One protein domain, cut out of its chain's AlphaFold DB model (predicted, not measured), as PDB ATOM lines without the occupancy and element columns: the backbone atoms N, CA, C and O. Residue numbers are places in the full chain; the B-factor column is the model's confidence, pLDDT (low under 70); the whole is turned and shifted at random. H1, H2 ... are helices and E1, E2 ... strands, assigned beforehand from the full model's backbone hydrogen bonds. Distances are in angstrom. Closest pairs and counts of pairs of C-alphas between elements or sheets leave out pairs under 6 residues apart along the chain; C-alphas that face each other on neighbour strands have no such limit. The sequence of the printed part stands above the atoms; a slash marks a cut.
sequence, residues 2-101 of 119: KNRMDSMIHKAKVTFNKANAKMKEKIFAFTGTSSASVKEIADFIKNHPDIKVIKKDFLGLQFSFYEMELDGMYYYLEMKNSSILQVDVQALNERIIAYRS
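Overview. This is residues 2 to 101 of the 119 residues of an uncharacterized protein of Cytobacillus praedii (UniProt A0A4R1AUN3). One twisted sheet of five antiparallel strands has both helices over one face and its other face bare; the short helix H2 crosses the strands, while the long helix H1 slants over the E4 and E5 side. Residues 2 to 11 of H1 stick out beyond the rest as a free arm. The printed part has 100 residues, with two named helices followed by five named strands, H1 H2 E1 E2 E3 E4 E5, and the sheet's order is E1 E2 E3 E4 E5. The class is mixed, helices and strands. The whole is only just loose, close to compact, with a radius of gyration of the C-alphas of 15.6 A, and is elongated, spanning 55 by 32 by 24 A.

Along the chain. H1, residues 2 to 31, begins with C-alpha 2 at (-55.753, -23.842, -18.919) and measures 42.9 A from first to last C-alpha. H2, residues 38 to 46, measures 12.2 A. E1 is residues 52 to 58, 19.5 A long, with C-alpha 52 at (-16.833, -20.881, -1.779). E2, residues 61 to 70, is 29.5 A long; E3, residues 73 to 80, 23.6 A; E4, residues 83 to 91, 25.1 A. E5, residues 94 to 100, 16.9 A long, ends with C-alpha 100 at (-19.589, -29.193, -20.118).

Arrangement. E1 to E5 form a meander, each strand the antiparallel neighbour of the one before, with E1 and E5 as edge strands. Each successive pair is a hairpin. Within hydrogen-bond range are N 54 and O 65, 2.8 A, between E1 and E2; N 66 and O 77, 2.8 A, between E2 and E3; N 76 and O 88, 2.9 A, between E3 and E4; and N 99 and O 87, 2.9 A, between E4 and E5. H1 and H2 lie on the same face, two layers, helices on one face of a sheet. H2 has a height over the sheet of 8.6 A and runs across the strands, at 80 degrees to E3 on the local plane; its closest C-alphas to E3 are Ala 42 and Leu 77, 6.4 A. H1, at a height over the sheet of 8.2 A, lies over E4 and runs slantwise to it at 37 degrees on the local plane; the closest C-alphas are Ala 19 and Ala 91, 6.3 A. With residues 27 to 31 alone H1 only just touches H2, with 3 pairs of C-alphas within 8 A, the closest those of Phe 30 and Phe 44, 7.4 A; the two are about perpendicular at 80 degrees. In both helices every O i to N i+4 pair is within hydrogen-bond range.

Size, cuts and confidence. The two C-alphas farthest apart are those of Asn 3 and Gly 60, 55.0 A. Without residues 2 to 11 the body spans 45 by 27 by 24 A. The printed part has no cut and no long link. The mean pLDDT of the printed part is 83.6; residues 2 to 7, 15, 28, 30 to 35 and 93 are under 70.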
ATOM      1  N   LYS A   2     -56.639 -24.666 -18.052       55.28
ATOM      2  CA  LYS A   2     -55.753 -23.842 -18.919       55.28
ATOM      3  C   LYS A   2     -55.101 -22.625 -18.224       55.28
ATOM      4  O   LYS A   2     -53.882 -22.536 -18.175       55.28
ATOM      5  N   ASN A   3     -55.882 -21.782 -17.539       63.22
ATOM      6  CA  ASN A   3     -55.382 -20.506 -16.991       63.22
ATOM      7  C   ASN A   3     -54.271 -20.614 -15.924       63.22
ATOM      8  O   ASN A   3     -53.475 -19.689 -15.774       63.22
ATOM      9  N   ARG A   4     -54.208 -21.709 -15.149       63.78
ATOM     10  CA  ARG A   4     -53.152 -21.874 -14.128       63.78
ATOM     11  C   ARG A   4     -51.814 -22.258 -14.754       63.78
ATOM     12  O   ARG A   4     -50.780 -21.781 -14.298       63.78
ATOM     13  N   MET A   5     -51.853 -23.076 -15.802       66.81
ATOM     14  CA  MET A   5     -50.665 -23.525 -16.524       66.81
ATOM     15  C   MET A   5     -50.064 -22.369 -17.333       66.81
ATOM     16  O   MET A   5     -48.866 -22.123 -17.235       66.81
ATOM     17  N   ASP A   6     -50.909 -21.566 -17.984       69.81
ATOM     18  CA  ASP A   6     -50.484 -20.356 -18.703       69.81
ATOM     19  C   ASP A   6     -49.858 -19.314 -17.759       69.81
ATOM     20  O   ASP A   6     -48.825 -18.724 -18.067       69.81
ATOM     21  N   SER A   7     -50.427 -19.133 -16.558       69.44
ATOM     22  CA  SER A   7     -49.861 -18.238 -15.539       69.44
ATOM     23  C   SER A   7     -48.492 -18.707 -15.030       69.44
ATOM     24  O   SER A   7     -47.600 -17.882 -14.830       69.44
ATOM     25  N   MET A   8     -48.299 -20.015 -14.836       70.00
ATOM     26  CA  MET A   8     -47.009 -20.581 -14.422       70.00
ATOM     27  C   MET A   8     -45.950 -20.443 -15.522       70.00
ATOM     28  O   MET A   8     -44.844 -19.991 -15.233       70.00
ATOM     29  N   ILE A   9     -46.304 -20.739 -16.778       74.38
ATOM     30  CA  ILE A   9     -45.413 -20.569 -17.939       74.38
ATOM     31  C   ILE A   9     -45.022 -19.097 -18.109       74.38
ATOM     32  O   ILE A   9     -43.855 -18.782 -18.340       74.38
ATOM     33  N   HIS A  10     -45.974 -18.176 -17.957       72.69
ATOM     34  CA  HIS A  10     -45.701 -16.747 -18.067       72.69
ATOM     35  C   HIS A  10     -44.757 -16.250 -16.961       72.69
ATOM     36  O   HIS A  10     -43.819 -15.504 -17.236       72.69
ATOM     37  N   LYS A  11     -44.950 -16.706 -15.717       71.19
ATOM     38  CA  LYS A  11     -44.058 -16.374 -14.593       71.19
ATOM     39  C   LYS A  11     -42.642 -16.911 -14.795       71.19
ATOM     40  O   LYS A  11     -41.694 -16.177 -14.523       71.19
ATOM     41  N   ALA A  12     -42.510 -18.139 -15.297       70.44
ATOM     42  CA  ALA A  12     -41.230 -18.734 -15.675       70.44
ATOM     43  C   ALA A  12     -40.524 -17.870 -16.737       70.44
ATOM     44  O   ALA A  12     -39.461 -17.318 -16.472       70.44
ATOM     45  N   LYS A  13     -41.199 -17.565 -17.860       72.00
ATOM     46  CA  LYS A  13     -40.669 -16.683 -18.922       72.00
ATOM     47  C   LYS A  13     -40.184 -15.321 -18.405       72.00
ATOM     48  O   LYS A  13     -39.095 -14.872 -18.762       72.00
ATOM     49  N   VAL A  14     -40.995 -14.628 -17.602       75.94
ATOM     50  CA  VAL A  14     -40.644 -13.294 -17.077       75.94
ATOM     51  C   VAL A  14     -39.427 -13.377 -16.153       75.94
ATOM     52  O   VAL A  14     -38.550 -12.513 -16.207       75.94
ATOM     53  N   THR A  15     -39.349 -14.428 -15.340       69.94
ATOM     54  CA  THR A  15     -38.234 -14.665 -14.417       69.94
ATOM     55  C   THR A  15     -36.951 -14.988 -15.174       69.94
ATOM     56  O   THR A  15     -35.938 -14.333 -14.922       69.94
ATOM     57  N   PHE A  16     -37.019 -15.882 -16.165       71.00
ATOM     58  CA  PHE A  16     -35.920 -16.196 -17.072       71.00
ATOM     59  C   PHE A  16     -35.347 -14.933 -17.709       71.00
ATOM     60  O   PHE A  16     -34.153 -14.655 -17.628       71.00
ATOM     61  N   ASN A  17     -36.222 -14.120 -18.308       75.00
ATOM     62  CA  ASN A  17     -35.822 -12.906 -19.008       75.00
ATOM     63  C   ASN A  17     -35.186 -11.886 -18.056       75.00
ATOM     64  O   ASN A  17     -34.184 -11.263 -18.412       75.00
ATOM     65  N   LYS A  18     -35.713 -11.746 -16.832       77.25
ATOM     66  CA  LYS A  18     -35.135 -10.872 -15.802       77.25
ATOM     67  C   LYS A  18     -33.767 -11.366 -15.336       77.25
ATOM     68  O   LYS A  18     -32.852 -10.558 -15.189       77.25
ATOM     69  N   ALA A  19     -33.611 -12.666 -15.110       71.25
ATOM     70  CA  ALA A  19     -32.341 -13.243 -14.687       71.25
ATOM     71  C   ALA A  19     -31.284 -13.150 -15.796       71.25
ATOM     72  O   ALA A  19     -30.144 -12.775 -15.540       71.25
ATOM     73  N   ASN A  20     -31.692 -13.375 -17.045       72.12
ATOM     74  CA  ASN A  20     -30.838 -13.210 -18.209       72.12
ATOM     75  C   ASN A  20     -30.388 -11.749 -18.398       72.12
ATOM     76  O   ASN A  20     -29.219 -11.488 -18.662       72.12
ATOM     77  N   ALA A  21     -31.291 -10.779 -18.210       75.56
ATOM     78  CA  ALA A  21     -30.944  -9.356 -18.233       75.56
ATOM     79  C   ALA A  21     -29.931  -8.995 -17.134       75.56
ATOM     80  O   ALA A  21     -28.892  -8.414 -17.439       75.56
ATOM     81  N   LYS A  22     -30.169  -9.429 -15.889       75.06
ATOM     82  CA  LYS A  22     -29.218  -9.241 -14.779       75.06
ATOM     83  C   LYS A  22     -27.855  -9.870 -15.066       75.06
ATOM     84  O   LYS A  22     -26.820  -9.290 -14.754       75.06
ATOM     85  N   MET A  23     -27.840 -11.060 -15.657       74.31
ATOM     86  CA  MET A  23     -26.599 -11.734 -16.017       74.31
ATOM     87  C   MET A  23     -25.832 -10.968 -17.098       74.31
ATOM     88  O   MET A  23     -24.623 -10.795 -16.967       74.31
ATOM     89  N   LYS A  24     -26.528 -10.457 -18.122       74.25
ATOM     90  CA  LYS A  24     -25.932  -9.574 -19.135       74.25
ATOM     91  C   LYS A  24     -25.348  -8.310 -18.516       74.25
ATOM     92  O   LYS A  24     -24.241  -7.944 -18.880       74.25
ATOM     93  N   GLU A  25     -26.053  -7.672 -17.582       77.00
ATOM     94  CA  GLU A  25     -25.552  -6.492 -16.865       77.00
ATOM     95  C   GLU A  25     -24.276  -6.804 -16.081       77.00
ATOM     96  O   GLU A  25     -23.304  -6.061 -16.180       77.00
ATOM     97  N   LYS A  26     -24.236  -7.925 -15.349       73.44
ATOM     98  CA  LYS A  26     -23.046  -8.327 -14.579       73.44
ATOM     99  C   LYS A  26     -21.864  -8.681 -15.459       73.44
ATOM    100  O   LYS A  26     -20.741  -8.295 -15.157       73.44
ATOM    101  N   ILE A  27     -22.120  -9.403 -16.545       71.56
ATOM    102  CA  ILE A  27     -21.089  -9.715 -17.526       71.56
ATOM    103  C   ILE A  27     -20.576  -8.432 -18.153       71.56
ATOM    104  O   ILE A  27     -19.376  -8.228 -18.141       71.56
ATOM    105  N   PHE A  28     -21.453  -7.533 -18.595       69.81
ATOM    106  CA  PHE A  28     -21.039  -6.243 -19.134       69.81
ATOM    107  C   PHE A  28     -20.222  -5.431 -18.123       69.81
ATOM    108  O   PHE A  28     -19.189  -4.879 -18.484       69.81
ATOM    109  N   ALA A  29     -20.627  -5.405 -16.853       72.50
ATOM    110  CA  ALA A  29     -19.873  -4.742 -15.793       72.50
ATOM    111  C   ALA A  29     -18.489  -5.376 -15.556       72.50
ATOM    112  O   ALA A  29     -17.559  -4.673 -15.169       72.50
ATOM    113  N   PHE A  30     -18.345  -6.684 -15.790       67.56
ATOM    114  CA  PHE A  30     -17.101  -7.426 -15.577       67.56
ATOM    115  C   PHE A  30     -16.173  -7.448 -16.805       67.56
ATOM    116  O   PHE A  30     -14.963  -7.311 -16.660       67.56
ATOM    117  N   THR A  31     -16.716  -7.624 -18.012       64.31
ATOM    118  CA  THR A  31     -15.964  -7.804 -19.267       64.31
ATOM    119  C   THR A  31     -15.962  -6.562 -20.159       64.31
ATOM    120  O   THR A  31     -15.203  -6.507 -21.123       64.31
ATOM    121  N   GLY A  32     -16.820  -5.572 -19.891       60.78
ATOM    122  CA  GLY A  32     -17.038  -4.417 -20.771       60.78
ATOM    123  C   GLY A  32     -17.804  -4.748 -22.061       60.78
ATOM    124  O   GLY A  32     -17.941  -3.889 -22.932       60.78
ATOM    125  N   THR A  33     -18.307  -5.978 -22.212       62.22
ATOM    126  CA  THR A  33     -18.960  -6.476 -23.435       62.22
ATOM    127  C   THR A  33     -20.329  -7.083 -23.139       62.22
ATOM    128  O   THR A  33     -20.574  -7.658 -22.084       62.22
ATOM    129  N   SER A  34     -21.259  -6.991 -24.093       61.34
ATOM    130  CA  SER A  34     -22.616  -7.558 -23.967       61.34
ATOM    131  C   SER A  34     -22.685  -9.078 -24.191       61.34
ATOM    132  O   SER A  34     -23.761  -9.677 -24.137       61.34
ATOM    133  N   SER A  35     -21.535  -9.709 -24.435       66.56
ATOM    134  CA  SER A  35     -21.357 -11.154 -24.549       66.56
ATOM    135  C   SER A  35     -20.126 -11.596 -23.770       66.56
ATOM    136  O   SER A  35     -19.100 -10.923 -23.845       66.56
ATOM    137  N   ALA A  36     -20.212 -12.765 -23.134       74.62
ATOM    138  CA  ALA A  36     -19.067 -13.461 -22.562       74.62
ATOM    139  C   ALA A  36     -18.973 -14.890 -23.095       74.62
ATOM    140  O   ALA A  36     -19.970 -15.589 -23.307       74.62
ATOM    141  N   SER A  37     -17.741 -15.314 -23.302       85.81
ATOM    142  CA  SER A  37     -17.331 -16.694 -23.486       85.81
ATOM    143  C   SER A  37     -17.445 -17.481 -22.180       85.81
ATOM    144  O   SER A  37     -17.447 -16.924 -21.079       85.81
ATOM    145  N   VAL A  38     -17.486 -18.810 -22.295       86.88
ATOM    146  CA  VAL A  38     -17.442 -19.721 -21.138       86.88
ATOM    147  C   VAL A  38     -16.231 -19.424 -20.252       86.88
ATOM    148  O   VAL A  38     -16.344 -19.452 -19.028       86.88
ATOM    149  N   LYS A  39     -15.084 -19.110 -20.865       89.06
ATOM    150  CA  LYS A  39     -13.863 -18.755 -20.140       89.06
ATOM    151  C   LYS A  39     -14.043 -17.501 -19.284       89.06
ATOM    152  O   LYS A  39     -13.683 -17.529 -18.116       89.06
ATOM    153  N   GLU A  40     -14.613 -16.432 -19.832       88.12
ATOM    154  CA  GLU A  40     -14.821 -15.180 -19.086       88.12
ATOM    155  C   GLU A  40     -15.786 -15.369 -17.911       88.12
ATOM    156  O   GLU A  40     -15.564 -14.821 -16.835       88.12
ATOM    157  N   ILE A  41     -16.816 -16.204 -18.077       89.19
ATOM    158  CA  ILE A  41     -17.730 -16.557 -16.981       89.19
ATOM    159  C   ILE A  41     -17.001 -17.384 -15.915       89.19
ATOM    160  O   ILE A  41     -17.177 -17.141 -14.724       89.19
ATOM    161  N   ALA A  42     -16.166 -18.344 -16.315       92.38
ATOM    162  CA  ALA A  42     -15.358 -19.112 -15.371       92.38
ATOM    163  C   ALA A  42     -14.376 -18.211 -14.603       92.38
ATOM    164  O   ALA A  42     -14.237 -18.352 -13.389       92.38
ATOM    165  N   ASP A  43     -13.740 -17.260 -15.290       91.25
ATOM    166  CA  ASP A  43     -12.834 -16.289 -14.677       91.25
ATOM    167  C   ASP A  43     -13.587 -15.357 -13.709       91.25
ATOM    168  O   ASP A  43     -13.072 -15.068 -12.629       91.25
ATOM    169  N   PHE A  44     -14.817 -14.947 -14.033       89.06
ATOM    170  CA  PHE A  44     -15.687 -14.205 -13.112       89.06
ATOM    171  C   PHE A  44     -15.963 -14.998 -11.827       89.06
ATOM    172  O   PHE A  44     -15.724 -14.491 -10.734       89.06
ATOM    173  N   ILE A  45     -16.413 -16.254 -11.950       92.44
ATOM    174  CA  ILE A  45     -16.751 -17.102 -10.793       92.44
ATOM    175  C   ILE A  45     -15.512 -17.337  -9.923       92.44
ATOM    176  O   ILE A  45     -15.561 -17.191  -8.704       92.44
ATOM    177  N   LYS A  46     -14.383 -17.684 -10.550       93.31
ATOM    178  CA  LYS A  46     -13.141 -18.033  -9.854       93.31
ATOM    179  C   LYS A  46     -12.559 -16.871  -9.046       93.31
ATOM    180  O   LYS A  46     -11.944 -17.115  -8.012       93.31
ATOM    181  N   ASN A  47     -12.717 -15.641  -9.532       90.62
ATOM    182  CA  ASN A  47     -12.119 -14.448  -8.930       90.62
ATOM    183  C   ASN A  47     -13.100 -13.652  -8.051       90.62
ATOM    184  O   ASN A  47     -12.743 -12.578  -7.567       90.62
ATOM    185  N   HIS A  48     -14.328 -14.139  -7.849       90.56
ATOM    186  CA  HIS A  48     -15.312 -13.435  -7.033       90.56
ATOM    187  C   HIS A  48     -14.962 -13.523  -5.534       90.56
ATOM    188  O   HIS A  48     -14.639 -14.612  -5.062       90.56
ATOM    189  N   PRO A  49     -15.053 -12.425  -4.754       89.00
ATOM    190  CA  PRO A  49     -14.678 -12.428  -3.335       89.00
ATOM    191  C   PRO A  49     -15.511 -13.394  -2.479       89.00
ATOM    192  O   PRO A  49     -14.971 -14.047  -1.592       89.00
ATOM    193  N   ASP A  50     -16.801 -13.532  -2.785       89.25
ATOM    194  CA  ASP A  50     -17.730 -14.374  -2.012       89.25
ATOM    195  C   ASP A  50     -17.745 -15.852  -2.446       89.25
ATOM    196  O   ASP A  50     -18.651 -16.605  -2.082       89.25
ATOM    197  N   ILE A  51     -16.787 -16.284  -3.273       94.19
ATOM    198  CA  ILE A  51     -16.773 -17.649  -3.796       94.19
ATOM    199  C   ILE A  51     -16.392 -18.660  -2.711       94.19
ATOM    200  O   ILE A  51     -15.351 -18.564  -2.055       94.19
ATOM    201  N   LYS A  52     -17.203 -19.705  -2.562       96.75
ATOM    202  CA  LYS A  52     -16.833 -20.881  -1.779       96.75
ATOM    203  C   LYS A  52     -16.055 -21.838  -2.670       96.75
ATOM    204  O   LYS A  52     -16.550 -22.255  -3.715       96.75
ATOM    205  N   VAL A  53     -14.860 -22.230  -2.234       97.06
ATOM    206  CA  VAL A  53     -14.006 -23.170  -2.972       97.06
ATOM    207  C   VAL A  53     -13.846 -24.465  -2.190       97.06
ATOM    208  O   VAL A  53     -13.410 -24.463  -1.041       97.06
ATOM    209  N   ILE A  54     -14.153 -25.586  -2.835       97.38
ATOM    210  CA  ILE A  54     -13.893 -26.932  -2.327       97.38
ATOM    211  C   ILE A  54     -12.861 -27.578  -3.246       97.38
ATOM    212  O   ILE A  54     -13.050 -27.631  -4.458       97.38
ATOM    213  N   LYS A  55     -11.774 -28.099  -2.677       96.88
ATOM    214  CA  LYS A  55     -10.761 -28.861  -3.417       96.88
ATOM    215  C   LYS A  55     -10.798 -30.316  -2.980       96.88
ATOM    216  O   LYS A  55     -10.940 -30.590  -1.790       96.88
ATOM    217  N   LYS A  56     -10.703 -31.239  -3.935       96.81
ATOM    218  CA  LYS A  56     -10.674 -32.683  -3.673       96.81
ATOM    219  C   LYS A  56      -9.673 -33.360  -4.589       96.81
ATOM    220  O   LYS A  56      -9.641 -33.059  -5.777       96.81
ATOM    221  N   ASP A  57      -8.937 -34.317  -4.045       96.19
ATOM    222  CA  ASP A  57      -8.054 -35.171  -4.827       96.19
ATOM    223  C   ASP A  57      -8.729 -36.524  -5.058       96.19
ATOM    224  O   ASP A  57      -9.134 -37.210  -4.118       96.19
ATOM    225  N   PHE A  58      -8.858 -36.912  -6.324       92.88
ATOM    226  CA  PHE A  58      -9.425 -38.192  -6.731       92.88
ATOM    227  C   PHE A  58      -8.456 -38.896  -7.669       92.88
ATOM    228  O   PHE A  58      -8.170 -38.395  -8.753       92.88
ATOM    229  N   LEU A  59      -7.958 -40.069  -7.264       93.00
ATOM    230  CA  LEU A  59      -7.045 -40.887  -8.077       93.00
ATOM    231  C   LEU A  59      -5.805 -40.100  -8.564       93.00
ATOM    232  O   LEU A  59      -5.381 -40.236  -9.708       93.00
ATOM    233  N   GLY A  60      -5.254 -39.231  -7.707       91.56
ATOM    234  CA  GLY A  60      -4.101 -38.382  -8.037       91.56
ATOM    235  C   GLY A  60      -4.419 -37.170  -8.923       91.56
ATOM    236  O   GLY A  60      -3.506 -36.478  -9.364       91.56
ATOM    237  N   LEU A  61      -5.697 -36.898  -9.194       93.81
ATOM    238  CA  LEU A  61      -6.151 -35.724  -9.933       93.81
ATOM    239  C   LEU A  61      -6.796 -34.725  -8.976       93.81
ATOM    240  O   LEU A  61      -7.689 -35.094  -8.214       93.81
ATOM    241  N   GLN A  62      -6.389 -33.461  -9.065       96.56
ATOM    242  CA  GLN A  62      -6.983 -32.398  -8.268       96.56
ATOM    243  C   GLN A  62      -8.220 -31.839  -8.966       96.56
ATOM    244  O   GLN A  62      -8.173 -31.402 -10.119       96.56
ATOM    245  N   PHE A  63      -9.322 -31.798  -8.230       97.44
ATOM    246  CA  PHE A  63     -10.563 -31.154  -8.620       97.44
ATOM    247  C   PHE A  63     -10.814 -29.939  -7.737       97.44
ATOM    248  O   PHE A  63     -10.552 -29.959  -6.533       97.44
ATOM    249  N   SER A  64     -11.317 -28.870  -8.343       97.75
ATOM    250  CA  SER A  64     -11.752 -27.663  -7.644       97.75
ATOM    251  C   SER A  64     -13.186 -27.339  -8.039       97.75
ATOM    252  O   SER A  64     -13.511 -27.294  -9.223       97.75
ATOM    253  N   PHE A  65     -14.016 -27.099  -7.033       97.81
ATOM    254  CA  PHE A  65     -15.431 -26.786  -7.148       97.81
ATOM    255  C   PHE A  65     -15.649 -25.400  -6.552       97.81
ATOM    256  O   PHE A  65     -15.297 -25.165  -5.395       97.81
ATOM    257  N   TYR A  66     -16.180 -24.488  -7.352       97.75
ATOM    258  CA  TYR A  66     -16.428 -23.100  -6.989       97.75
ATOM    259  C   TYR A  66     -17.937 -22.873  -6.995       97.75
ATOM    260  O   TYR A  66     -18.589 -23.141  -8.005       97.75
ATOM    261  N   GLU A  67     -18.478 -22.390  -5.881       96.25
ATOM    262  CA  GLU A  67     -19.914 -22.207  -5.667       96.25
ATOM    263  C   GLU A  67     -20.189 -20.840  -5.048       96.25
ATOM    264  O   GLU A  67     -19.561 -20.464  -4.056       96.25
ATOM    265  N   MET A  68     -21.140 -20.098  -5.607       94.31
ATOM    266  CA  MET A  68     -21.640 -18.868  -4.993       94.31
ATOM    267  C   MET A  68     -23.097 -18.628  -5.357       94.31
ATOM    268  O   MET A  68     -23.552 -18.976  -6.448       94.31
ATOM    269  N   GLU A  69     -23.805 -17.970  -4.450       91.31
ATOM    270  CA  GLU A  69     -25.123 -17.413  -4.705       91.31
ATOM    271  C   GLU A  69     -25.031 -15.889  -4.654       91.31
ATOM    272  O   GLU A  69     -24.511 -15.322  -3.695       91.31
ATOM    273  N   LEU A  70     -25.510 -15.220  -5.700       85.12
ATOM    274  CA  LEU A  70     -25.460 -13.768  -5.800       85.12
ATOM    275  C   LEU A  70     -26.697 -13.250  -6.534       85.12
ATOM    276  O   LEU A  70     -26.962 -13.624  -7.675       85.12
ATOM    277  N   ASP A  71     -27.454 -12.367  -5.882       82.44
ATOM    278  CA  ASP A  71     -28.680 -11.747  -6.413       82.44
ATOM    279  C   ASP A  71     -29.742 -12.736  -6.930       82.44
ATOM    280  O   ASP A  71     -30.462 -12.447  -7.897       82.44
ATOM    281  N   GLY A  72     -29.850 -13.897  -6.275       82.38
ATOM    282  CA  GLY A  72     -30.772 -14.976  -6.646       82.38
ATOM    283  C   GLY A  72     -30.302 -15.816  -7.837       82.38
ATOM    284  O   GLY A  72     -31.109 -16.540  -8.427       82.38
ATOM    285  N   MET A  73     -29.024 -15.705  -8.211       87.94
ATOM    286  CA  MET A  73     -28.364 -16.581  -9.174       87.94
ATOM    287  C   MET A  73     -27.371 -17.496  -8.466       87.94
ATOM    288  O   MET A  73     -26.551 -17.035  -7.678       87.94
ATOM    289  N   TYR A  74     -27.424 -18.779  -8.796       91.75
ATOM    290  CA  TYR A  74     -26.447 -19.770  -8.381       91.75
ATOM    291  C   TYR A  74     -25.407 -19.959  -9.480       91.75
ATOM    292  O   TYR A  74     -25.754 -20.233 -10.634       91.75
ATOM    293  N   TYR A  75     -24.141 -19.834  -9.108       93.44
ATOM    294  CA  TYR A  75     -22.997 -20.011  -9.987       93.44
ATOM    295  C   TYR A  75     -22.209 -21.235  -9.550       93.44
ATOM    296  O   TYR A  75     -21.912 -21.405  -8.366       93.44
ATOM    297  N   TYR A  76     -21.838 -22.058 -10.523       95.94
ATOM    298  CA  TYR A  76     -21.025 -23.242 -10.300       95.94
ATOM    299  C   TYR A  76     -19.946 -23.359 -11.371       95.94
ATOM    300  O   TYR A  76     -20.227 -23.276 -12.570       95.94
ATOM    301  N   LEU A  77     -18.715 -23.584 -10.925       97.06
ATOM    302  CA  LEU A  77     -17.573 -23.891 -11.776       97.06
ATOM    303  C   LEU A  77     -16.867 -25.134 -11.239       97.06
ATOM    304  O   LEU A  77     -16.482 -25.202 -10.074       97.06
ATOM    305  N   GLU A  78     -16.643 -26.092 -12.129       97.44
ATOM    306  CA  GLU A  78     -15.860 -27.289 -11.853       97.44
ATOM    307  C   GLU A  78     -14.605 -27.297 -12.709       97.44
ATOM    308  O   GLU A  78     -14.656 -27.098 -13.929       97.44
ATOM    309  N   MET A  79     -13.472 -27.560 -12.068       96.62
ATOM    310  CA  MET A  79     -12.174 -27.645 -12.718       96.62
ATOM    311  C   MET A  79     -11.466 -28.939 -12.341       96.62
ATOM    312  O   MET A  79     -11.510 -29.370 -11.189       96.62
ATOM    313  N   LYS A  80     -10.740 -29.503 -13.305       95.38
ATOM    314  CA  LYS A  80      -9.726 -30.538 -13.094       95.38
ATOM    315  C   LYS A  80      -8.369 -29.924 -13.397       95.38
ATOM    316  O   LYS A  80      -8.098 -29.569 -14.545       95.38
ATOM    317  N   ASN A  81      -7.514 -29.805 -12.386       90.06
ATOM    318  CA  ASN A  81      -6.296 -28.999 -12.445       90.06
ATOM    319  C   ASN A  81      -6.623 -27.586 -12.985       90.06
ATOM    320  O   ASN A  81      -7.423 -26.861 -12.395       90.06
ATOM    321  N   SER A  82      -6.065 -27.218 -14.141       89.25
ATOM    322  CA  SER A  82      -6.319 -25.936 -14.816       89.25
ATOM    323  C   SER A  82      -7.413 -26.003 -15.890       89.25
ATOM    324  O   SER A  82      -7.709 -24.991 -16.523       89.25
ATOM    325  N   SER A  83      -8.008 -27.173 -16.132       92.50
ATOM    326  CA  SER A  83      -9.005 -27.382 -17.183       92.50
ATOM    327  C   SER A  83     -10.422 -27.196 -16.648       92.50
ATOM    328  O   SER A  83     -10.806 -27.817 -15.658       92.50
ATOM    329  N   ILE A  84     -11.219 -26.375 -17.336       94.56
ATOM    330  CA  ILE A  84     -12.643 -26.187 -17.037       94.56
ATOM    331  C   ILE A  84     -13.414 -27.442 -17.471       94.56
ATOM    332  O   ILE A  84     -13.335 -27.866 -18.628       94.56
ATOM    333  N   LEU A  85     -14.167 -28.032 -16.544       94.38
ATOM    334  CA  LEU A  85     -15.045 -29.173 -16.804       94.38
ATOM    335  C   LEU A  85     -16.491 -28.742 -16.993       94.38
ATOM    336  O   LEU A  85     -17.125 -29.162 -17.959       94.38
ATOM    337  N   GLN A  86     -16.991 -27.887 -16.102       95.00
ATOM    338  CA  GLN A  86     -18.381 -27.451 -16.099       95.00
ATOM    339  C   GLN A  86     -18.487 -25.989 -15.684       95.00
ATOM    340  O   GLN A  86     -17.799 -25.548 -14.767       95.00
ATOM    341  N   VAL A  87     -19.382 -25.261 -16.349       94.00
ATOM    342  CA  VAL A  87     -19.839 -23.933 -15.926       94.00
ATOM    343  C   VAL A  87     -21.358 -23.943 -15.948       94.00
ATOM    344  O   VAL A  87     -21.962 -24.291 -16.966       94.00
ATOM    345  N   ASP A  88     -21.967 -23.568 -14.832       91.81
ATOM    346  CA  ASP A  88     -23.406 -23.391 -14.707       91.81
ATOM    347  C   ASP A  88     -23.735 -22.044 -14.092       91.81
ATOM    348  O   ASP A  88     -23.123 -21.625 -13.109       91.81
ATOM    349  N   VAL A  89     -24.772 -21.416 -14.643       89.44
ATOM    350  CA  VAL A  89     -25.454 -20.296 -13.997       89.44
ATOM    351  C   VAL A  89     -26.943 -20.570 -14.029       89.44
ATOM    352  O   VAL A  89     -27.513 -20.865 -15.086       89.44
ATOM    353  N   GLN A  90     -27.564 -20.516 -12.859       88.12
ATOM    354  CA  GLN A  90     -28.974 -20.824 -12.665       88.12
ATOM    355  C   GLN A  90     -29.652 -19.685 -11.912       88.12
ATOM    356  O   GLN A  90     -29.034 -19.064 -11.055       88.12
ATOM    357  N   ALA A  91     -30.926 -19.436 -12.185       83.44
ATOM    358  CA  ALA A  91     -31.765 -18.547 -11.393       83.44
ATOM    359  C   ALA A  91     -33.111 -19.219 -11.146       83.44
ATOM    360  O   ALA A  91     -33.749 -19.647 -12.101       83.44
ATOM    361  N   LEU A  92     -33.551 -19.302  -9.885       73.56
ATOM    362  CA  LEU A  92     -34.887 -19.800  -9.512       73.56
ATOM    363  C   LEU A  92     -35.297 -21.096 -10.257       73.56
ATOM    364  O   LEU A  92     -36.397 -21.190 -10.795       73.56
ATOM    365  N   ASN A  93     -34.398 -22.091 -10.275       69.31
ATOM    366  CA  ASN A  93     -34.516 -23.393 -10.962       69.31
ATOM    367  C   ASN A  93     -34.458 -23.380 -12.499       69.31
ATOM    368  O   ASN A  93     -34.612 -24.430 -13.126       69.31
ATOM    369  N   GLU A  94     -34.180 -22.240 -13.122       75.25
ATOM    370  CA  GLU A  94     -33.936 -22.148 -14.557       75.25
ATOM    371  C   GLU A  94     -32.444 -22.023 -14.849       75.25
ATOM    372  O   GLU A  94     -31.720 -21.220 -14.261       75.25
ATOM    373  N   ARG A  95     -31.972 -22.835 -15.792       80.19
ATOM    374  CA  ARG A  95     -30.575 -22.863 -16.211       80.19
ATOM    375  C   ARG A  95     -30.359 -21.839 -17.320       80.19
ATOM    376  O   ARG A  95     -30.864 -22.012 -18.424       80.19
ATOM    377  N   ILE A  96     -29.600 -20.791 -17.013       81.19
ATOM    378  CA  ILE A  96     -29.264 -19.706 -17.946       81.19
ATOM    379  C   ILE A  96     -28.049 -20.102 -18.779       81.19
ATOM    380  O   ILE A  96     -28.037 -19.939 -19.997       81.19
ATOM    381  N   ILE A  97     -27.032 -20.659 -18.118       84.56
ATOM    382  CA  ILE A  97     -25.833 -21.189 -18.760       84.56
ATOM    383  C   ILE A  97     -25.632 -22.628 -18.333       84.56
ATOM    384  O   ILE A  97     -25.739 -22.960 -17.153       84.56
ATOM    385  N   ALA A  98     -25.285 -23.454 -19.314       89.06
ATOM    386  CA  ALA A  98     -24.724 -24.767 -19.093       89.06
ATOM    387  C   ALA A  98     -23.637 -25.062 -20.119       89.06
ATOM    388  O   ALA A  98     -23.917 -25.180 -21.308       89.06
ATOM    389  N   TYR A  99     -22.414 -25.230 -19.630       90.38
ATOM    390  CA  TYR A  99     -21.285 -25.750 -20.385       90.38
ATOM    391  C   TYR A  99     -20.728 -27.006 -19.721       90.38
ATOM    392  O   TYR A  99     -20.643 -27.058 -18.492       90.38
ATOM    393  N   ARG A 100     -20.362 -28.011 -20.518       92.31
ATOM    394  CA  ARG A 100     -19.589 -29.193 -20.118       92.31
ATOM    395  C   ARG A 100     -18.560 -29.519 -21.187       92.31
ATOM    396  O   ARG A 100     -18.936 -29.886 -22.297       92.31
ATOM    397  N   SER A 101     -17.277 -29.482 -20.845       90.25
ATOM    398  CA  SER A 101     -16.194 -29.719 -21.813       90.25
ATOM    399  C   SER A 101     -16.156 -31.145 -22.366       90.25
ATOM    400  O   SER A 101     -15.675 -31.370 -23.469       90.25
TER     401      SER A 101